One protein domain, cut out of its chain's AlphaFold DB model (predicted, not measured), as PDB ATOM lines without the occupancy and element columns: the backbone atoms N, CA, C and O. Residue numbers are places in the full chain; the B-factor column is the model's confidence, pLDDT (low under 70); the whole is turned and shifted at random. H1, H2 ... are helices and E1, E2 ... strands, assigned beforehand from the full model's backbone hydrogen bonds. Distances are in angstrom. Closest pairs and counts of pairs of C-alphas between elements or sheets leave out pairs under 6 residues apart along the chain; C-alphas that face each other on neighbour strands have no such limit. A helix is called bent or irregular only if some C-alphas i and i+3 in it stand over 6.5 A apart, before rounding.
ATOM      1  N   GLU A  29      33.327  18.050  10.071       77.69
ATOM      2  CA  GLU A  29      34.385  18.522   9.178       77.69
ATOM      3  C   GLU A  29      34.732  19.991   9.405       77.69
ATOM      4  O   GLU A  29      35.910  20.338   9.364       77.69
ATOM      5  N   ASP A  30      33.735  20.820   9.715       74.88
ATOM      6  CA  ASP A  30      33.959  22.219  10.023       74.88
ATOM      7  C   ASP A  30      34.759  22.297  11.320       74.88
ATOM      8  O   ASP A  30      35.857  22.838  11.316       74.88
ATOM      9  N   VAL A  31      34.309  21.615  12.382       74.50
ATOM     10  CA  VAL A  31      35.026  21.553  13.671       74.50
ATOM     11  C   VAL A  31      36.477  21.081  13.513       74.50
ATOM     12  O   VAL A  31      37.396  21.612  14.140       74.50
ATOM     13  N   ALA A  32      36.707  20.074  12.669       79.50
ATOM     14  CA  ALA A  32      38.048  19.587  12.375       79.50
ATOM     15  C   ALA A  32      38.907  20.639  11.652       79.50
ATOM     16  O   ALA A  32      40.098  20.744  11.951       79.50
ATOM     17  N   ALA A  33      38.319  21.431  10.750       79.06
ATOM     18  CA  ALA A  33      39.018  22.463   9.996       79.06
ATOM     19  C   ALA A  33      39.565  23.574  10.901       79.06
ATOM     20  O   ALA A  33      40.770  23.821  10.846       79.06
ATOM     21  N   ALA A  34      38.769  24.186  11.790       77.06
ATOM     22  CA  ALA A  34      39.357  25.225  12.654       77.06
ATOM     23  C   ALA A  34      40.210  24.668  13.797       77.06
ATOM     24  O   ALA A  34      41.120  25.355  14.241       77.06
ATOM     25  N   ARG A  35      40.047  23.399  14.209       82.31
ATOM     26  CA  ARG A  35      41.065  22.748  15.062       82.31
ATOM     27  C   ARG A  35      42.401  22.624  14.341       82.31
ATOM     28  O   ARG A  35      43.445  22.832  14.951       82.31
ATOM     29  N   ALA A  36      42.376  22.289  13.052       83.19
ATOM     30  CA  ALA A  36      43.582  22.251  12.240       83.19
ATOM     31  C   ALA A  36      44.184  23.654  12.059       83.19
ATOM     32  O   ALA A  36      45.399  23.779  12.146       83.19
ATOM     33  N   GLN A  37      43.360  24.693  11.873       82.00
ATOM     34  CA  GLN A  37      43.810  26.093  11.804       82.00
ATOM     35  C   GLN A  37      44.421  26.569  13.120       82.00
ATOM     36  O   GLN A  37      45.530  27.092  13.113       82.00
ATOM     37  N   TRP A  38      43.763  26.311  14.251       85.06
ATOM     38  CA  TRP A  38      44.300  26.586  15.583       85.06
ATOM     39  C   TRP A  38      45.680  25.950  15.769       85.06
ATOM     40  O   TRP A  38      46.629  26.605  16.186       85.06
ATOM     41  N   ALA A  39      45.833  24.695  15.341       84.12
ATOM     42  CA  ALA A  39      47.105  23.979  15.389       84.12
ATOM     43  C   ALA A  39      48.193  24.534  14.440       84.12
ATOM     44  O   ALA A  39      49.334  24.077  14.508       84.12
ATOM     45  N   THR A  40      47.881  25.489  13.551       84.44
ATOM     46  CA  THR A  40      48.895  26.179  12.727       84.44
ATOM     47  C   THR A  40      49.628  27.291  13.472       84.44
ATOM     48  O   THR A  40      50.669  27.759  12.989       84.44
ATOM     49  N   LEU A  41      49.110  27.712  14.631       87.88
ATOM     50  CA  LEU A  41      49.754  28.706  15.473       87.88
ATOM     51  C   LEU A  41      51.018  28.100  16.109       87.88
ATOM     52  O   LEU A  41      50.927  27.060  16.767       87.88
ATOM     53  N   PRO A  42      52.208  28.701  15.917       90.38
ATOM     54  CA  PRO A  42      53.431  28.211  16.549       90.38
ATOM     55  C   PRO A  42      53.324  28.223  18.078       90.38
ATOM     56  O   PRO A  42      52.685  29.106  18.652       90.38
ATOM     57  N   ALA A  43      53.985  27.272  18.742       90.06
ATOM     58  CA  ALA A  43      53.970  27.169  20.203       90.06
ATOM     59  C   ALA A  43      54.527  28.437  20.866       90.06
ATOM     60  O   ALA A  43      53.999  28.902  21.867       90.06
ATOM     61  N   GLU A  44      55.530  29.055  20.245       90.31
ATOM     62  CA  GLU A  44      56.139  30.301  20.702       90.31
ATOM     63  C   GLU A  44      55.142  31.466  20.682       90.31
ATOM     64  O   GLU A  44      55.207  32.346  21.533       90.31
ATOM     65  N   VAL A  45      54.192  31.460  19.741       90.88
ATOM     66  CA  VAL A  45      53.128  32.470  19.653       90.88
ATOM     67  C   VAL A  45      52.034  32.201  20.684       90.88
ATOM     68  O   VAL A  45      51.533  33.141  21.299       90.88
ATOM     69  N   HIS A  46      51.701  30.928  20.911       89.81
ATOM     70  CA  HIS A  46      50.830  30.514  22.013       89.81
ATOM     71  C   HIS A  46      51.372  30.990  23.367       89.81
ATOM     72  O   HIS A  46      50.642  31.608  24.142       89.81
ATOM     73  N   ASP A  47      52.656  30.743  23.621       90.00
ATOM     74  CA  ASP A  47      53.329  31.140  24.854       90.00
ATOM     75  C   ASP A  47      53.420  32.666  24.974       90.00
ATOM     76  O   ASP A  47      53.127  33.218  26.033       90.00
ATOM     77  N   ALA A  48      53.770  33.355  23.884       89.69
ATOM     78  CA  ALA A  48      53.905  34.808  23.859       89.69
ATOM     79  C   ALA A  48      52.592  35.544  24.153       89.69
ATOM     80  O   ALA A  48      52.581  36.503  24.917       89.69
ATOM     81  N   LEU A  49      51.479  35.093  23.567       89.00
ATOM     82  CA  LEU A  49      50.152  35.661  23.826       89.00
ATOM     83  C   LEU A  49      49.529  35.127  25.130       89.00
ATOM     84  O   LEU A  49      48.427  35.539  25.503       89.00
ATOM     85  N   GLY A  50      50.194  34.185  25.812       89.44
ATOM     86  CA  GLY A  50      49.681  33.542  27.018       89.44
ATOM     87  C   GLY A  50      48.324  32.877  26.789       89.44
ATOM     88  O   GLY A  50      47.428  33.004  27.627       89.44
ATOM     89  N   VAL A  51      48.156  32.235  25.630       88.50
ATOM     90  CA  VAL A  51      46.884  31.649  25.197       88.50
ATOM     91  C   VAL A  51      46.486  30.522  26.149       88.50
ATOM     92  O   VAL A  51      47.259  29.596  26.397       88.50
ATOM     93  N   GLY A  52      45.276  30.614  26.695       84.69
ATOM     94  CA  GLY A  52      44.694  29.605  27.568       84.69
ATOM     95  C   GLY A  52      44.279  28.330  26.836       84.69
ATOM     96  O   GLY A  52      44.578  28.115  25.662       84.69
ATOM     97  N   GLU A  53      43.562  27.469  27.556       83.69
ATOM     98  CA  GLU A  53      42.989  26.268  26.954       83.69
ATOM     99  C   GLU A  53      41.926  26.661  25.916       83.69
ATOM    100  O   GLU A  53      41.086  27.514  26.213       83.69
ATOM    101  N   PRO A  54      41.947  26.062  24.712       82.31
ATOM    102  CA  PRO A  54      40.941  26.330  23.702       82.31
ATOM    103  C   PRO A  54      39.584  25.775  24.128       82.31
ATOM    104  O   PRO A  54      39.420  24.575  24.376       82.31
ATOM    105  N   GLU A  55      38.591  26.648  24.137       79.25
ATOM    106  CA  GLU A  55      37.192  26.343  24.369       79.25
ATOM    107  C   GLU A  55      36.456  26.382  23.024       79.25
ATOM    108  O   GLU A  55      36.598  27.292  22.212       79.25
ATOM    109  N   GLY A  56      35.717  25.316  22.719       68.31
ATOM    110  CA  GLY A  56      34.893  25.268  21.516       68.31
ATOM    111  C   GLY A  56      33.490  25.731  21.854       68.31
ATOM    112  O   GLY A  56      32.779  25.008  22.554       68.31
ATOM    113  N   GLU A  57      33.072  26.876  21.325       59.34
ATOM    114  CA  GLU A  57      31.721  27.389  21.520       59.34
ATOM    115  C   GLU A  57      30.939  27.389  20.196       59.34
ATOM    116  O   GLU A  57      31.422  27.782  19.134       59.34
ATOM    117  N   ALA A  58      29.698  26.902  20.245       55.41
ATOM    118  CA  ALA A  58      28.759  26.973  19.130       55.41
ATOM    119  C   ALA A  58      27.673  27.995  19.482       55.41
ATOM    120  O   ALA A  58      26.794  27.711  20.297       55.41
ATOM    121  N   TRP A  59      27.734  29.180  18.875       47.06
ATOM    122  CA  TRP A  59      26.763  30.252  19.096       47.06
ATOM    123  C   TRP A  59      25.817  30.381  17.896       47.06
ATOM    124  O   TRP A  59      26.251  30.644  16.777       47.06
ATOM    125  N   GLY A  60      24.505  30.252  18.133       40.72
ATOM    126  CA  GLY A  60      23.467  30.670  17.180       40.72
ATOM    127  C   GLY A  60      22.357  29.647  16.932       40.72
ATOM    128  O   GLY A  60      22.594  28.468  16.689       40.72
ATOM    129  N   SER A  61      21.107  30.116  16.952       40.75
ATOM    130  CA  SER A  61      19.874  29.318  16.913       40.75
ATOM    131  C   SER A  61      19.582  28.580  15.595       40.75
ATOM    132  O   SER A  61      18.515  27.983  15.478       40.75
ATOM    133  N   ILE A  62      20.480  28.619  14.605       39.44
ATOM    134  CA  ILE A  62      20.400  27.892  13.329       39.44
ATOM    135  C   ILE A  62      21.842  27.628  12.844       39.44
ATOM    136  O   ILE A  62      22.432  28.458  12.170       39.44
ATOM    137  N   GLY A  63      22.428  26.506  13.262       45.84
ATOM    138  CA  GLY A  63      23.355  25.635  12.512       45.84
ATOM    139  C   GLY A  63      24.505  26.138  11.612       45.84
ATOM    140  O   GLY A  63      25.002  25.290  10.877       45.84
ATOM    141  N   GLU A  64      24.950  27.401  11.608       51.88
ATOM    142  CA  GLU A  64      25.918  27.862  10.579       51.88
ATOM    143  C   GLU A  64      27.250  28.444  11.080       51.88
ATOM    144  O   GLU A  64      28.167  28.590  10.274       51.88
ATOM    145  N   HIS A  65      27.435  28.694  12.382       55.12
ATOM    146  CA  HIS A  65      28.706  29.225  12.894       55.12
ATOM    147  C   HIS A  65      29.141  28.537  14.192       55.12
ATOM    148  O   HIS A  65      28.361  28.335  15.119       55.12
ATOM    149  N   TRP A  66      30.412  28.152  14.238       64.81
ATOM    150  CA  TRP A  66      31.091  27.606  15.407       64.81
ATOM    151  C   TRP A  66      32.488  28.230  15.461       64.81
ATOM    152  O   TRP A  66      33.068  28.524  14.407       64.81
ATOM    153  N   SER A  67      33.018  28.419  16.662       73.88
ATOM    154  CA  SER A  67      34.344  28.984  16.890       73.88
ATOM    155  C   SER A  67      35.137  28.140  17.883       73.88
ATOM    156  O   SER A  67      34.584  27.398  18.698       73.88
ATOM    157  N   ILE A  68      36.459  28.234  17.778       78.56
ATOM    158  CA  ILE A  68      37.372  27.911  18.873       78.56
ATOM    159  C   ILE A  68      37.876  29.241  19.385       78.56
ATOM    160  O   ILE A  68      38.401  30.023  18.593       78.56
ATOM    161  N   SER A  69      37.703  29.458  20.676       86.44
ATOM    162  CA  SER A  69      38.154  30.633  21.394       86.44
ATOM    163  C   SER A  69      39.137  30.213  22.477       86.44
ATOM    164  O   SER A  69      39.071  29.101  22.999       86.44
ATOM    165  N   ALA A  70      40.076  31.073  22.840       84.88
ATOM    166  CA  ALA A  70      40.822  30.914  24.080       84.88
ATOM    167  C   ALA A  70      41.145  32.288  24.662       84.88
ATOM    168  O   ALA A  70      41.491  33.201  23.907       84.88
ATOM    169  N   PRO A  71      41.096  32.447  25.993       87.50
ATOM    170  CA  PRO A  71      41.518  33.693  26.609       87.50
ATOM    171  C   PRO A  71      43.008  33.913  26.336       87.50
ATOM    172  O   PRO A  71      43.814  32.995  26.511       87.50
ATOM    173  N   VAL A  72      43.388  35.128  25.953       87.12
ATOM    174  CA  VAL A  72      44.793  35.542  25.897       87.12
ATOM    175  C   VAL A  72      45.172  36.262  27.183       87.12
ATOM    176  O   VAL A  72      44.367  36.959  27.803       87.12
ATOM    177  N   ARG A  73      46.419  36.089  27.613       86.25
ATOM    178  CA  ARG A  73      46.967  36.778  28.783       86.25
ATOM    179  C   ARG A  73      48.034  37.739  28.310       86.25
ATOM    180  O   ARG A  73      49.199  37.382  28.191       86.25
ATOM    181  N   LEU A  74      47.598  38.962  28.048       81.62
ATOM    182  CA  LEU A  74      48.467  40.069  27.689       81.62
ATOM    183  C   LEU A  74      48.748  40.910  28.932       81.62
ATOM    184  O   LEU A  74      47.813  41.322  29.628       81.62
ATOM    185  N   ASP A  75      50.023  41.206  29.176       75.50
ATOM    186  CA  ASP A  75      50.435  42.182  30.183       75.50
ATOM    187  C   ASP A  75      50.008  43.577  29.713       75.50
ATOM    188  O   ASP A  75      50.722  44.281  29.002       75.50
ATOM    189  N   THR A  76      48.784  43.958  30.071       69.94
ATOM    190  CA  THR A  76      48.175  45.228  29.674       69.94
ATOM    191  C   THR A  76      47.992  46.123  30.898       69.94
ATOM    192  O   THR A  76      47.719  45.621  31.993       69.94
ATOM    193  N   PRO A  77      48.152  47.451  30.755       63.66
ATOM    194  CA  PRO A  77      47.812  48.394  31.816       63.66
ATOM    195  C   PRO A  77      46.351  48.224  32.257       63.66
ATOM    196  O   PRO A  77      45.520  47.753  31.478       63.66
ATOM    197  N   GLU A  78      46.021  48.639  33.487       58.09
ATOM    198  CA  GLU A  78      44.635  48.619  33.976       58.09
ATOM    199  C   GLU A  78      43.671  49.257  32.965       58.09
ATOM    200  O   GLU A  78      43.973  50.284  32.350       58.09
ATOM    201  N   ALA A  79      42.497  48.634  32.808       57.72
ATOM    202  CA  ALA A  79      41.482  49.067  31.860       57.72
ATOM    203  C   ALA A  79      41.139  50.551  32.061       57.72
ATOM    204  O   ALA A  79      40.743  50.985  33.146       57.72
ATOM    205  N   SER A  80      41.272  51.328  30.989       54.16
ATOM    206  CA  SER A  80      40.873  52.728  30.972       54.16
ATOM    207  C   SER A  80      39.352  52.827  30.831       54.16
ATOM    208  O   SER A  80      38.756  52.041  30.088       54.16
ATOM    209  N   PRO A  81      38.691  53.824  31.454       48.16
ATOM    210  CA  PRO A  81      37.283  54.115  31.179       48.16
ATOM    211  C   PRO A  81      37.045  54.596  29.735       48.16
ATOM    212  O   PRO A  81      35.897  54.789  29.338       48.16
ATOM    213  N   LEU A  82      38.110  54.838  28.962       56.12
ATOM    214  CA  LEU A  82      38.059  55.088  27.526       56.12
ATOM    215  C   LEU A  82      38.344  53.778  26.782       56.12
ATOM    216  O   LEU A  82      39.468  53.274  26.823       56.12
ATOM    217  N   LEU A  83      37.338  53.254  26.076       61.81
ATOM    218  CA  LEU A  83      37.437  52.006  25.312       61.81
ATOM    219  C   LEU A  83      38.601  52.051  24.310       61.81
ATOM    220  O   LEU A  83      39.444  51.159  24.309       61.81
ATOM    221  N   ALA A  84      38.750  53.154  23.578       63.53
ATOM    222  CA  ALA A  84      39.843  53.331  22.629       63.53
ATOM    223  C   ALA A  84      41.253  53.288  23.241       63.53
ATOM    224  O   ALA A  84      42.176  52.751  22.626       63.53
ATOM    225  N   ALA A  85      41.432  53.810  24.459       66.81
ATOM    226  CA  ALA A  85      42.716  53.734  25.157       66.81
ATOM    227  C   ALA A  85      43.029  52.287  25.567       66.81
ATOM    228  O   ALA A  85      44.160  51.832  25.422       66.81
ATOM    229  N   THR A  86      42.010  51.546  26.014       72.69
ATOM    230  CA  THR A  86      42.130  50.118  26.331       72.69
ATOM    231  C   THR A  86      42.472  49.293  25.086       72.69
ATOM    232  O   THR A  86      43.396  48.484  25.129       72.69
ATOM    233  N   LEU A  87      41.801  49.535  23.954       76.69
ATOM    234  CA  LEU A  87      42.083  48.856  22.683       76.69
ATOM    235  C   LEU A  87      43.489  49.175  22.157       76.69
ATOM    236  O   LEU A  87      44.203  48.274  21.721       76.69
ATOM    237  N   THR A  88      43.917  50.436  22.250       81.00
ATOM    238  CA  THR A  88      45.270  50.865  21.861       81.00
ATOM    239  C   THR A  88      46.328  50.161  22.707       81.00
ATOM    240  O   THR A  88      47.261  49.574  22.164       81.00
ATOM    241  N   ALA A  89      46.158  50.139  24.032       83.62
ATOM    242  CA  ALA A  89      47.087  49.466  24.936       83.62
ATOM    243  C   ALA A  89      47.170  47.953  24.675       83.62
ATOM    244  O   ALA A  89      48.254  47.374  24.698       83.62
ATOM    245  N   ARG A  90      46.040  47.308  24.372       87.00
ATOM    246  CA  ARG A  90      46.004  45.884  24.010       87.00
ATOM    247  C   ARG A  90      46.640  45.610  22.649       87.00
ATOM    248  O   ARG A  90      47.335  44.611  22.515       87.00
ATOM    249  N   CYS A  91      46.480  46.509  21.678       89.69
ATOM    250  CA  CYS A  91      47.195  46.445  20.401       89.69
ATOM    251  C   CYS A  91      48.715  46.450  20.621       89.69
ATOM    252  O   CYS A  91      49.398  45.568  20.105       89.69
ATOM    253  N   HIS A  92      49.229  47.372  21.446       92.31
ATOM    254  CA  HIS A  92      50.650  47.393  21.813       92.31
ATOM    255  C   HIS A  92      51.088  46.092  22.486       92.31
ATOM    256  O   HIS A  92      52.079  45.506  22.073       92.31
ATOM    257  N   ALA A  93      50.313  45.575  23.442       91.44
ATOM    258  CA  ALA A  93      50.669  44.328  24.114       91.44
ATOM    259  C   ALA A  93      50.730  43.120  23.157       91.44
ATOM    260  O   ALA A  93      51.587  42.256  23.319       91.44
ATOM    261  N   VAL A  94      49.867  43.063  22.133       92.94
ATOM    262  CA  VAL A  94      49.966  42.046  21.070       92.94
ATOM    263  C   VAL A  94      51.235  42.242  20.237       92.94
ATOM    264  O   VAL A  94      51.928  41.267  19.954       92.94
ATOM    265  N   VAL A  95      51.551  43.481  19.846       94.56
ATOM    266  CA  VAL A  95      52.777  43.797  19.090       94.56
ATOM    267  C   VAL A  95      54.024  43.395  19.879       94.56
ATOM    268  O   VAL A  95      54.897  42.724  19.328       94.56
ATOM    269  N   ASP A  96      54.074  43.731  21.166       94.00
ATOM    270  CA  ASP A  96      55.176  43.398  22.069       94.00
ATOM    271  C   ASP A  96      55.320  41.886  22.258       94.00
ATOM    272  O   ASP A  96      56.425  41.351  22.162       94.00
ATOM    273  N   ALA A  97      54.209  41.175  22.471       93.00
ATOM    274  CA  ALA A  97      54.208  39.721  22.600       93.00
ATOM    275  C   ALA A  97      54.752  39.036  21.333       93.00
ATOM    276  O   ALA A  97      55.561  38.111  21.405       93.00
ATOM    277  N   LEU A  98      54.352  39.510  20.152       94.50
ATOM    278  CA  LEU A  98      54.768  38.941  18.866       94.50
ATOM    279  C   LEU A  98      56.136  39.449  18.379       94.50
ATOM    280  O   LEU A  98      56.596  39.066  17.294       94.50
ATOM    281  N   ALA A  99      56.821  40.293  19.154       93.62
ATOM    282  CA  ALA A  99      58.126  40.814  18.785       93.62
ATOM    283  C   ALA A  99      59.145  39.674  18.594       93.62
ATOM    284  O   ALA A  99      59.349  38.819  19.456       93.62
ATOM    285  N   GLY A 100      59.804  39.657  17.433       91.00
ATOM    286  CA  GLY A 100      60.784  38.624  17.074       91.00
ATOM    287  C   GLY A 100      60.192  37.292  16.597       91.00
ATOM    288  O   GLY A 100      60.964  36.386  16.283       91.00
ATOM    289  N   GLN A 101      58.864  37.171  16.498       92.62
ATOM    290  CA  GLN A 101      58.187  35.986  15.965       92.62
ATOM    291  C   GLN A 101      58.002  36.065  14.435       92.62
ATOM    292  O   GLN A 101      57.929  37.147  13.853       92.62
ATOM    293  N   ASP A 102      57.867  34.905  13.777       92.62
ATOM    294  CA  ASP A 102      57.497  34.800  12.344       92.62
ATOM    295  C   ASP A 102      56.036  35.223  12.087       92.62
ATOM    296  O   ASP A 102      55.654  35.588  10.975       92.62
ATOM    297  N   VAL A 103      55.209  35.190  13.134       94.19
ATOM    298  CA  VAL A 103      53.814  35.638  13.107       94.19
ATOM    299  C   VAL A 103      53.731  37.076  13.595       94.19
ATOM    300  O   VAL A 103      54.371  37.452  14.570       94.19
ATOM    301  N   GLN A 104      52.924  37.871  12.908       94.81
ATOM    302  CA  GLN A 104      52.663  39.275  13.191       94.81
ATOM    303  C   GLN A 104      51.152  39.506  13.243       94.81
ATOM    304  O   GLN A 104      50.371  38.711  12.713       94.81
ATOM    305  N   ALA A 105      50.751  40.607  13.866       91.62
ATOM    306  CA  ALA A 105      49.369  41.059  13.878       91.62
ATOM    307  C   ALA A 105      49.120  42.080  12.759       91.62
ATOM    308  O   ALA A 105      50.003  42.863  12.399       91.62
ATOM    309  N   TYR A 106      47.908  42.081  12.218       85.19
ATOM    310  CA  TYR A 106      47.489  42.948  11.124       85.19
ATOM    311  C   TYR A 106      46.071  43.448  11.359       85.19
ATOM    312  O   TYR A 106      45.230  42.732  11.895       85.19
ATOM    313  N   GLY A 107      45.793  44.663  10.909       78.19
ATOM    314  CA  GLY A 107      44.474  45.267  11.034       78.19
ATOM    315  C   GLY A 107      44.189  46.232   9.897       78.19
ATOM    316  O   GLY A 107      44.905  46.288   8.895       78.19
ATOM    317  N   VAL A 108      43.138  47.018  10.069       71.06
ATOM    318  CA  VAL A 108      42.786  48.109   9.161       71.06
ATOM    319  C   VAL A 108      42.934  49.401   9.937       71.06
ATOM    320  O   VAL A 108      42.475  49.486  11.068       71.06
ATOM    321  N   LEU A 109      43.576  50.408   9.351       67.75
ATOM    322  CA  LEU A 109      43.694  51.726   9.966       67.75
ATOM    323  C   LEU A 109      42.683  52.675   9.308       67.75
ATOM    324  O   LEU A 109      42.544  52.649   8.080       67.75
ATOM    325  N   PRO A 110      41.994  53.548  10.064       65.00
ATOM    326  CA  PRO A 110      41.205  54.616   9.461       65.00
ATOM    327  C   PRO A 110      42.042  55.411   8.451       65.00
ATOM    328  O   PRO A 110      43.221  55.648   8.685       65.00
ATOM    329  N   LEU A 111      41.440  55.841   7.337       66.06
ATOM    330  CA  LEU A 111      42.091  56.641   6.281       66.06
ATOM    331  C   LEU A 111      43.217  55.934   5.499       66.06
ATOM    332  O   LEU A 111      43.745  56.522   4.558       66.06
ATOM    333  N   VAL A 112      43.544  54.675   5.811       65.00
ATOM    334  CA  VAL A 112      44.497  53.872   5.030       65.00
ATOM    335  C   VAL A 112      43.745  52.785   4.268       65.00
ATOM    336  O   VAL A 112      43.107  51.929   4.882       65.00
ATOM    337  N   PRO A 113      43.784  52.785   2.927       65.12
ATOM    338  CA  PRO A 113      43.153  51.729   2.155       65.12
ATOM    339  C   PRO A 113      43.965  50.433   2.263       65.12
ATOM    340  O   PRO A 113      45.097  50.363   1.791       65.12
ATOM    341  N   GLY A 114      43.357  49.390   2.827       66.31
ATOM    342  CA  GLY A 114      43.920  48.040   2.870       66.31
ATOM    343  C   GLY A 114      44.299  47.574   4.272       66.31
ATOM    344  O   GLY A 114      43.844  48.121   5.274       66.31
ATOM    345  N   VAL A 115      45.104  46.514   4.318       73.69
ATOM    346  CA  VAL A 115      45.573  45.902   5.562       73.69
ATOM    347  C   VAL A 115      46.947  46.445   5.910       73.69
ATOM    348  O   VAL A 115      47.839  46.478   5.064       73.69
ATOM    349  N   VAL A 116      47.114  46.835   7.166       81.81
ATOM    350  CA  VAL A 116      48.345  47.407   7.702       81.81
ATOM    351  C   VAL A 116      48.884  46.487   8.791       81.81
ATOM    352  O   VAL A 116      48.126  45.885   9.555       81.81
ATOM    353  N   ARG A 117      50.209  46.370   8.862       91.38
ATOM    354  CA  ARG A 117      50.893  45.661   9.943       91.38
ATOM    355  C   ARG A 117      50.702  46.391  11.270       91.38
ATOM    356  O   ARG A 117      50.879  47.604  11.331       91.38
ATOM    357  N   ALA A 118      50.411  45.641  12.326       91.94
ATOM    358  CA  ALA A 118      50.435  46.158  13.682       91.94
ATOM    359  C   ALA A 118      51.879  46.436  14.113       91.94
ATOM    360  O   ALA A 118      52.751  45.570  14.104       91.94
ATOM    361  N   THR A 119      52.105  47.688  14.460       94.12
ATOM    362  CA  THR A 119      53.333  48.271  14.994       94.12
ATOM    363  C   THR A 119      52.942  49.249  16.094       94.12
ATOM    364  O   THR A 119      51.786  49.691  16.129       94.12
ATOM    365  N   ASP A 120      53.898  49.661  16.925       91.38
ATOM    366  CA  ASP A 120      53.653  50.708  17.922       91.38
ATOM    367  C   ASP A 120      53.032  51.958  17.301       91.38
ATOM    368  O   ASP A 120      52.066  52.519  17.811       91.38
ATOM    369  N   GLU A 121      53.541  52.360  16.141       91.38
ATOM    370  CA  GLU A 121      53.107  53.579  15.478       91.38
ATOM    371  C   GLU A 121      51.669  53.488  14.945       91.38
ATOM    372  O   GLU A 121      50.887  54.433  15.071       91.38
ATOM    373  N   THR A 122      51.298  52.342  14.373       89.69
ATOM    374  CA  THR A 122      49.938  52.105  13.870       89.69
ATOM    375  C   THR A 122      48.945  51.852  15.002       89.69
ATOM    376  O   THR A 122      47.804  52.298  14.911       89.69
ATOM    377  N   CYS A 123      49.362  51.179  16.084       88.44
ATOM    378  CA  CYS A 123      48.527  50.979  17.268       88.44
ATOM    379  C   CYS A 123      48.195  52.330  17.906       88.44
ATOM    380  O   CYS A 123      47.018  52.621  18.110       88.44
ATOM    381  N   ALA A 124      49.200  53.194  18.094       85.81
ATOM    382  CA  ALA A 124      49.018  54.547  18.615       85.81
ATOM    383  C   ALA A 124      48.077  55.406  17.755       85.81
ATOM    384  O   ALA A 124      47.398  56.279  18.282       85.81
ATOM    385  N   ARG A 125      47.993  55.149  16.442       81.25
ATOM    386  CA  ARG A 125      47.079  55.840  15.512       81.25
ATOM    387  C   ARG A 125      45.726  55.146  15.332       81.25
ATOM    388  O   ARG A 125      44.947  55.522  14.459       81.25
ATOM    389  N   GLY A 126      45.419  54.163  16.178       73.56
ATOM    390  CA  GLY A 126      44.102  53.541  16.245       73.56
ATOM    391  C   GLY A 126      43.892  52.394  15.261       73.56
ATOM    392  O   GLY A 126      42.786  52.239  14.754       73.56
ATOM    393  N   LEU A 127      44.909  51.569  14.984       72.62
ATOM    394  CA  LEU A 127      44.748  50.365  14.147       72.62
ATOM    395  C   LEU A 127      43.639  49.443  14.676       72.62
ATOM    396  O   LEU A 127      42.791  48.980  13.921       72.62
ATOM    397  N   ALA A 128      43.590  49.249  15.994       62.78
ATOM    398  CA  ALA A 128      42.532  48.494  16.663       62.78
ATOM    399  C   ALA A 128      41.143  49.151  16.549       62.78
ATOM    400  O   ALA A 128      40.137  48.512  16.822       62.78
ATOM    401  N   LEU A 129      41.082  50.425  16.154       56.09
ATOM    402  CA  LEU A 129      39.846  51.175  15.947       56.09
ATOM    403  C   LEU A 129      39.398  51.157  14.485       56.09
ATOM    404  O   LEU A 129      38.459  51.870  14.156       56.09
ATOM    405  N   GLY A 130      40.077  50.462  13.567       46.78
ATOM    406  CA  GLY A 130      39.635  50.362  12.170       46.78
ATOM    407  C   GLY A 130      38.918  49.052  11.832       46.78
ATOM    408  O   GLY A 130      38.202  48.994  10.831       46.78
ATOM    409  N   SER A 131      39.041  48.029  12.675       47.28
ATOM    410  CA  SER A 131      38.339  46.746  12.575       47.28
ATOM    411  C   SER A 131      36.982  46.816  13.285       47.28
ATOM    412  O   SER A 131      36.864  46.415  14.431       47.28
ATOM    413  N   TRP A 132      35.943  47.355  12.647       35.59
ATOM    414  CA  TRP A 132      34.612  47.406  13.266       35.59
ATOM    415  C   TRP A 132      33.815  46.155  12.899       35.59
ATOM    416  O   TRP A 132      33.382  46.002  11.753       35.59
ATOM    417  N   SER A 133      33.578  45.293  13.881       34.47
ATOM    418  CA  SER A 133      32.573  44.234  13.832       34.47
ATOM    419  C   SER A 133      31.322  44.735  14.558       34.47
ATOM    420  O   SER A 133      31.375  45.135  15.716       34.47
ATOM    421  N   THR A 134      30.172  44.765  13.881       31.70
ATOM    422  CA  THR A 134      28.883  44.918  14.572       31.70
ATOM    423  C   THR A 134      28.296  43.530  14.772       31.70
ATOM    424  O   THR A 134      27.457  43.098  13.974       31.70
ATOM    425  N   THR A 135      28.735  42.811  15.804       31.64
ATOM    426  CA  THR A 135      28.014  41.612  16.233       31.64
ATOM    427  C   THR A 135      26.654  42.060  16.780       31.64
ATOM    428  O   THR A 135      26.605  42.930  17.655       31.64
ATOM    429  N   PRO A 136      25.519  41.542  16.277       31.39
ATOM    430  CA  PRO A 136      24.234  41.765  16.924       31.39
ATOM    431  C   PRO A 136      24.331  41.261  18.365       31.39
ATOM    432  O   PRO A 136      24.630  40.088  18.584       31.39
ATOM    433  N   GLY A 137      24.118  42.157  19.332       33.34
ATOM    434  CA  GLY A 137      24.183  41.830  20.751       33.34
ATOM    435  C   GLY A 137      23.335  40.604  21.087       33.34
ATOM    436  O   GLY A 137      22.259  40.394  20.518       33.34
ATOM    437  N   SER A 138      23.844  39.801  22.021       30.19
ATOM    438  CA  SER A 138      23.105  38.724  22.676       30.19
ATOM    439  C   SER A 138      21.675  39.188  23.020       30.19
ATOM    440  O   SER A 138      21.483  40.362  23.354       30.19
ATOM    441  N   TRP A 145      26.917  49.274  21.190       31.56
ATOM    442  CA  TRP A 145      27.981  49.310  20.197       31.56
ATOM    443  C   TRP A 145      29.180  48.631  20.851       31.56
ATOM    444  O   TRP A 145      29.761  49.186  21.780       31.56
ATOM    445  N   ALA A 146      29.505  47.408  20.453       35.81
ATOM    446  CA  ALA A 146      30.796  46.858  20.813       35.81
ATOM    447  C   ALA A 146      31.799  47.519  19.858       35.81
ATOM    448  O   ALA A 146      31.841  47.198  18.672       35.81
ATOM    449  N   GLU A 147      32.519  48.546  20.325       47.94
ATOM    450  CA  GLU A 147      33.744  48.975  19.644       47.94
ATOM    451  C   GLU A 147      34.758  47.845  19.886       47.94
ATOM    452  O   GLU A 147      35.504  47.847  20.863       47.94
ATOM    453  N   GLU A 148      34.665  46.790  19.081       55.78
ATOM    454  CA  GLU A 148      35.564  45.641  19.131       55.78
ATOM    455  C   GLU A 148      36.820  46.009  18.338       55.78
ATOM    456  O   GLU A 148      36.723  46.542  17.235       55.78
ATOM    457  N   GLY A 149      38.000  45.766  18.906       66.50
ATOM    458  CA  GLY A 149      39.243  45.796  18.142       66.50
ATOM    459  C   GLY A 149      39.622  44.376  17.769       66.50
ATOM    460  O   GLY A 149      39.585  43.502  18.625       66.50
ATOM    461  N   GLU A 150      40.002  44.134  16.523       75.56
ATOM    462  CA  GLU A 150      40.392  42.818  16.036       75.56
ATOM    463  C   GLU A 150      41.714  42.926  15.280       75.56
ATOM    464  O   GLU A 150      41.906  43.808  14.437       75.56
ATOM    465  N   LEU A 151      42.632  42.011  15.579       84.00
ATOM    466  CA  LEU A 151      43.875  41.850  14.840       84.00
ATOM    467  C   LEU A 151      43.942  40.448  14.245       84.00
ATOM    468  O   LEU A 151      43.925  39.455  14.970       84.00
ATOM    469  N   ALA A 152      44.080  40.361  12.926       85.06
ATOM    470  CA  ALA A 152      44.350  39.103  12.250       85.06
ATOM    471  C   ALA A 152      45.817  38.708  12.457       85.06
ATOM    472  O   ALA A 152      46.722  39.526  12.273       85.06
ATOM    473  N   LEU A 153      46.063  37.448  12.802       89.06
ATOM    474  CA  LEU A 153      47.410  36.892  12.865       89.06
ATOM    475  C   LEU A 153      47.829  36.390  11.483       89.06
ATOM    476  O   LEU A 153      47.078  35.686  10.805       89.06
ATOM    477  N   GLY A 154      49.047  36.720  11.069       88.56
ATOM    478  CA  GLY A 154      49.564  36.340   9.759       88.56
ATOM    479  C   GLY A 154      51.083  36.278   9.699       88.56
ATOM    480  O   GLY A 154      51.775  36.678  10.631       88.56
ATOM    481  N   ARG A 155      51.615  35.802   8.576       93.06
ATOM    482  CA  ARG A 155      53.056  35.746   8.297       93.06
ATOM    483  C   ARG A 155      53.386  36.616   7.102       93.06
ATOM    484  O   ARG A 155      52.684  36.571   6.096       93.06
ATOM    485  N   GLU A 156      54.451  37.396   7.201       91.25
ATOM    486  CA  GLU A 156      54.871  38.260   6.099       91.25
ATOM    487  C   GLU A 156      55.762  37.484   5.120       91.25
ATOM    488  O   GLU A 156      56.772  36.900   5.512       91.25
ATOM    489  N   ARG A 157      55.401  37.475   3.834       88.38
ATOM    490  CA  ARG A 157      56.187  36.884   2.745       88.38
ATOM    491  C   ARG A 157      56.092  37.744   1.497       88.38
ATOM    492  O   ARG A 157      54.997  38.022   1.016       88.38
ATOM    493  N   ASP A 158      57.243  38.162   0.975       86.88
ATOM    494  CA  ASP A 158      57.357  38.915  -0.281       86.88
ATOM    495  C   ASP A 158      56.442  40.162  -0.350       86.88
ATOM    496  O   ASP A 158      55.836  40.452  -1.381       86.88
ATOM    497  N   GLY A 159      56.308  40.897   0.765       80.75
ATOM    498  CA  GLY A 159      55.454  42.094   0.863       80.75
ATOM    499  C   GLY A 159      53.949  41.806   0.973       80.75
ATOM    500  O   GLY A 159      53.125  42.711   0.831       80.75
ATOM    501  N   ARG A 160      53.572  40.549   1.220       81.69
ATOM    502  CA  ARG A 160      52.193  40.112   1.456       81.69
ATOM    503  C   ARG A 160      52.075  39.474   2.835       81.69
ATOM    504  O   ARG A 160      53.021  38.852   3.308       81.69
ATOM    505  N   ALA A 161      50.905  39.574   3.455       77.44
ATOM    506  CA  ALA A 161      50.583  38.812   4.655       77.44
ATOM    507  C   ALA A 161      49.771  37.568   4.297       77.44
ATOM    508  O   ALA A 161      48.709  37.672   3.683       77.44
ATOM    509  N   GLU A 162      50.271  36.401   4.688       86.19
ATOM    510  CA  GLU A 162      49.543  35.134   4.742       86.19
ATOM    511  C   GLU A 162      48.808  35.061   6.087       86.19
ATOM    512  O   GLU A 162      49.410  34.773   7.119       86.19
ATOM    513  N   MET A 163      47.516  35.374   6.084       82.31
ATOM    514  CA  MET A 163      46.655  35.361   7.262       82.31
ATOM    515  C   MET A 163      46.315  33.932   7.664       82.31
ATOM    516  O   MET A 163      45.911  33.126   6.828       82.31
ATOM    517  N   LEU A 164      46.427  33.636   8.958       82.62
ATOM    518  CA  LEU A 164      46.237  32.299   9.525       82.62
ATOM    519  C   LEU A 164      44.776  31.987   9.880       82.62
ATOM    520  O   LEU A 164      44.512  30.936  10.456       82.62
ATOM    521  N   ALA A 165      43.841  32.889   9.562       74.25
ATOM    522  CA  ALA A 165      42.439  32.817   9.993       74.25
ATOM    523  C   ALA A 165      42.208  32.780  11.508       74.25
ATOM    524  O   ALA A 165      41.137  32.404  11.974       74.25
ATOM    525  N   LEU A 166      43.212  33.246  12.243       81.88
ATOM    526  CA  LEU A 166      43.190  33.473  13.676       81.88
ATOM    527  C   LEU A 166      43.089  34.973  13.935       81.88
ATOM    528  O   LEU A 166      43.815  35.758  13.316       81.88
ATOM    529  N   THR A 167      42.211  35.359  14.848       82.94
ATOM    530  CA  THR A 167      41.879  36.757  15.126       82.94
ATOM    531  C   THR A 167      41.943  37.014  16.622       82.94
ATOM    532  O   THR A 167      41.285  36.325  17.398       82.94
ATOM    533  N   VAL A 168      42.741  37.992  17.045       85.31
ATOM    534  CA  VAL A 168      42.785  38.446  18.437       85.31
ATOM    535  C   VAL A 168      41.740  39.531  18.617       85.31
ATOM    536  O   VAL A 168      41.882  40.624  18.065       85.31
ATOM    537  N   ARG A 169      40.723  39.240  19.419       82.56
ATOM    538  CA  ARG A 169      39.753  40.201  19.919       82.56
ATOM    539  C   ARG A 169      40.334  40.972  21.096       82.56
ATOM    540  O   ARG A 169      40.715  40.432  22.134       82.56
ATOM    541  N   LEU A 170      40.449  42.275  20.911       79.94
ATOM    542  CA  LEU A 170      41.067  43.197  21.848       79.94
ATOM    543  C   LEU A 170      40.072  43.736  22.874       79.94
ATOM    544  O   LEU A 170      40.508  44.359  23.828       79.94
ATOM    545  N   ASP A 171      38.766  43.540  22.738       75.62
ATOM    546  CA  ASP A 171      37.754  44.010  23.695       75.62
ATOM    547  C   ASP A 171      37.593  43.062  24.891       75.62
ATOM    548  O   ASP A 171      37.572  43.494  26.049       75.62
ATOM    549  N   ASP A 172      37.602  41.763  24.639       74.62
ATOM    550  CA  ASP A 172      37.465  40.703  25.639       74.62
ATOM    551  C   ASP A 172      38.785  39.964  25.927       74.62
ATOM    552  O   ASP A 172      38.860  39.226  26.907       74.62
ATOM    553  N   ALA A 173      39.840  40.262  25.158       80.81
ATOM    554  CA  ALA A 173      41.136  39.591  25.225       80.81
ATOM    555  C   ALA A 173      41.008  38.091  24.921       80.81
ATOM    556  O   ALA A 173      41.531  37.243  25.650       80.81
ATOM    557  N   THR A 174      40.343  37.779  23.812       84.06
ATOM    558  CA  THR A 174      40.160  36.418  23.307       84.06
ATOM    559  C   THR A 174      40.899  36.233  21.982       84.06
ATOM    560  O   THR A 174      41.013  37.151  21.174       84.06
ATOM    561  N   LEU A 175      41.442  35.042  21.744       85.06
ATOM    562  CA  LEU A 175      41.916  34.607  20.432       85.06
ATOM    563  C   LEU A 175      40.909  33.621  19.853       85.06
ATOM    564  O   LEU A 175      40.641  32.599  20.481       85.06
ATOM    565  N   ASP A 176      40.434  33.893  18.641       82.69
ATOM    566  CA  ASP A 176      39.383  33.122  17.986       82.69
ATOM    567  C   ASP A 176      39.791  32.592  16.607       82.69
ATOM    568  O   ASP A 176      40.605  33.184  15.896       82.69
ATOM    569  N   THR A 177      39.174  31.481  16.202       75.56
ATOM    570  CA  THR A 177      39.172  30.961  14.823       75.56
ATOM    571  C   THR A 177      37.840  30.275  14.514       75.56
ATOM    572  O   THR A 177      37.210  29.681  15.390       75.56
ATOM    573  N   THR A 178      37.410  30.300  13.249       71.44
ATOM    574  CA  THR A 178      36.179  29.632  12.773       71.44
ATOM    575  C   THR A 178      36.441  28.875  11.466       71.44
ATOM    576  O   THR A 178      37.292  29.292  10.687       71.44
ATOM    577  N   SER A 179      35.698  27.789  11.173       62.47
ATOM    578  CA  SER A 179      35.894  26.993   9.925       62.47
ATOM    579  C   SER A 179      35.794  27.837   8.656       62.47
ATOM    580  O   SER A 179      36.416  27.541   7.638       62.47
ATOM    581  N   THR A 180      34.963  28.878   8.688       60.31
ATOM    582  CA  THR A 180      34.525  29.578   7.479       60.31
ATOM    583  C   THR A 180      35.581  30.487   6.872       60.31
ATOM    584  O   THR A 180      35.388  30.957   5.751       60.31
ATOM    585  N   ILE A 181      36.683  30.737   7.577       61.28
ATOM    586  CA  ILE A 181      37.753  31.590   7.078       61.28
ATOM    587  C   ILE A 181      38.969  30.692   6.823       61.28
ATOM    588  O   ILE A 181      39.660  30.323   7.762       61.28
ATOM    589  N   PRO A 182      39.229  30.246   5.585       63.44
ATOM    590  CA  PRO A 182      40.487  29.575   5.263       63.44
ATOM    591  C   PRO A 182      41.632  30.594   5.285       63.44
ATOM    592  O   PRO A 182      41.362  31.756   4.996       63.44
ATOM    593  N   PRO A 183      42.894  30.192   5.536       69.94
ATOM    594  CA  PRO A 183      44.043  31.071   5.353       69.94
ATOM    595  C   PRO A 183      44.020  31.774   3.990       69.94
ATOM    596  O   PRO A 183      43.691  31.160   2.971       69.94
ATOM    597  N   TRP A 184      44.365  33.059   3.964       73.19
ATOM    598  CA  TRP A 184      44.326  33.887   2.756       73.19
ATOM    599  C   TRP A 184      45.534  34.807   2.690       73.19
ATOM    600  O   TRP A 184      46.222  35.028   3.680       73.19
ATOM    601  N   THR A 185      45.805  35.361   1.513       76.06
ATOM    602  CA  THR A 185      46.936  36.269   1.325       76.06
ATOM    603  C   THR A 185      46.456  37.652   0.917       76.06
ATOM    604  O   THR A 185      45.675  37.784  -0.021       76.06
ATOM    605  N   GLN A 186      46.990  38.686   1.559       73.19
ATOM    606  CA  GLN A 186      46.639  40.078   1.297       73.19
ATOM    607  C   GLN A 186      47.896  40.924   1.063       73.19
ATOM    608  O   GLN A 186      48.929  40.705   1.694       73.19
ATOM    609  N   GLU A 187      47.816  41.889   0.144       75.19
ATOM    610  CA  GLU A 187      48.866  42.904   0.001       75.19
ATOM    611  C   GLU A 187      48.870  43.831   1.206       75.19
ATOM    612  O   GLU A 187      47.808  44.291   1.641       75.19
ATOM    613  N   LEU A 188      50.068  44.106   1.717       77.88
ATOM    614  CA  LEU A 188      50.247  45.048   2.804       77.88
ATOM    615  C   LEU A 188      50.248  46.471   2.264       77.88
ATOM    616  O   LEU A 188      51.022  46.819   1.371       77.88
ATOM    617  N   ALA A 189      49.385  47.302   2.837       80.12
ATOM    618  CA  ALA A 189      49.436  48.731   2.622       80.12
ATOM    619  C   ALA A 189      50.654  49.288   3.380       80.12
ATOM    620  O   ALA A 189      50.773  49.060   4.590       80.12
ATOM    621  N   PRO A 190      51.568  50.011   2.706       86.81
ATOM    622  CA  PRO A 190      52.622  50.721   3.409       86.81
ATOM    623  C   PRO A 190      51.985  51.783   4.306       86.81
ATOM    624  O   PRO A 190      51.066  52.491   3.889       86.81
ATOM    625  N   PHE A 191      52.489  51.897   5.530       88.31
ATOM    626  CA  PHE A 191      52.060  52.937   6.449       88.31
ATOM    627  C   PHE A 191      53.076  54.076   6.476       88.31
ATOM    628  O   PHE A 191      54.267  53.848   6.674       88.31
ATOM    629  N   ASP A 192      52.586  55.297   6.274       91.38
ATOM    630  CA  ASP A 192      53.347  56.533   6.418       91.38
ATOM    631  C   ASP A 192      52.586  57.444   7.383       91.38
ATOM    632  O   ASP A 192      51.497  57.940   7.080       91.38
TER     633      ASP A 192
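This is residues 29 to 138 and 145 to 192 of the 326 residues of an uncharacterized protein of Klenkia taihuensis (UniProt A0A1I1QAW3). A strongly twisted, branched sheet of seven strands makes the body, with its long strand E5 sharply bent and E4 on one side of it, E6 and E7 on the other. H1 packs over E6; the longest helix, H3, packs on the sheet at E3 and E4, with short H4 packed on H3. The 158 printed residues hold four named helices and seven named strands in the order H1 H2 E1 E2 H3 E3 H4 E4 E5 E6 E7, and each neighbour pair is antiparallel. The class is mixed, helices and strands, with under half of the residues in named elements. The whole is compact and rounded, with a radius of gyration of the C-alphas of 15.0 A and spans of 42 by 40 by 30 A.

Find C-alpha 29 at (34.385, 18.522, 9.178); from there H1, residues 29 to 38, runs 14.3 A. H2 is residues 43 to 48, E1 55 to 57 and E2 67 to 71. H3, residues 83 to 97, runs 21.0 A from C-alpha 83 at (37.437, 52.006, 25.312). Then come E3, residues 103 to 107, and H4, 120 to 124. E4, residues 150 to 157, is 21.5 A long; E5, 160 to 169, is 22.3 A and bends by 77 degrees at residue 165. E6 is residues 174 to 178, and E7, 184 to 187, ends at C-alpha 187, (48.866, 42.904, 0.001).

Look first at the meander E4 E5 E6, each strand the antiparallel neighbour of the one before: N 155 and O 162 are 2.8 A apart, N 167 and O 176 2.9 A, within hydrogen-bond range. E7 pairs with E5 at N 161 and O 186, 2.9 A. E3 pairs with E4 at N 104 and O 154, 2.8 A. E2 pairs with E6 at N 68 and O 177, 2.9 A, and forms a hairpin with E1, N 55 to O 69 being 2.7 A. H1 is over E6 at a height over the sheet of 5.7 A; their closest C-alphas, Ala 34 and Thr 178, are 5.4 A apart. H3 touches H4, closest at the C-alphas of Thr 88 and Cys 123, 5.6 A. H2 only grazes the sheet with residues 44 to 46. In H1, H2, H3 and H4 every O i to N i+4 pair is within hydrogen-bond range.

The C-alphas of Ser 61 and Asp 192 are the two farthest apart, 44.4 A. Residues 139 to 144 are not printed, and C-alphas 138 and 145 are 11.9 A apart across this cut. The links E2 to H3 and E3 to H4 are long. Mean pLDDT of the printed part is 74.9; 48 residues are under 70, among them 56 to 66 and 128 to 138.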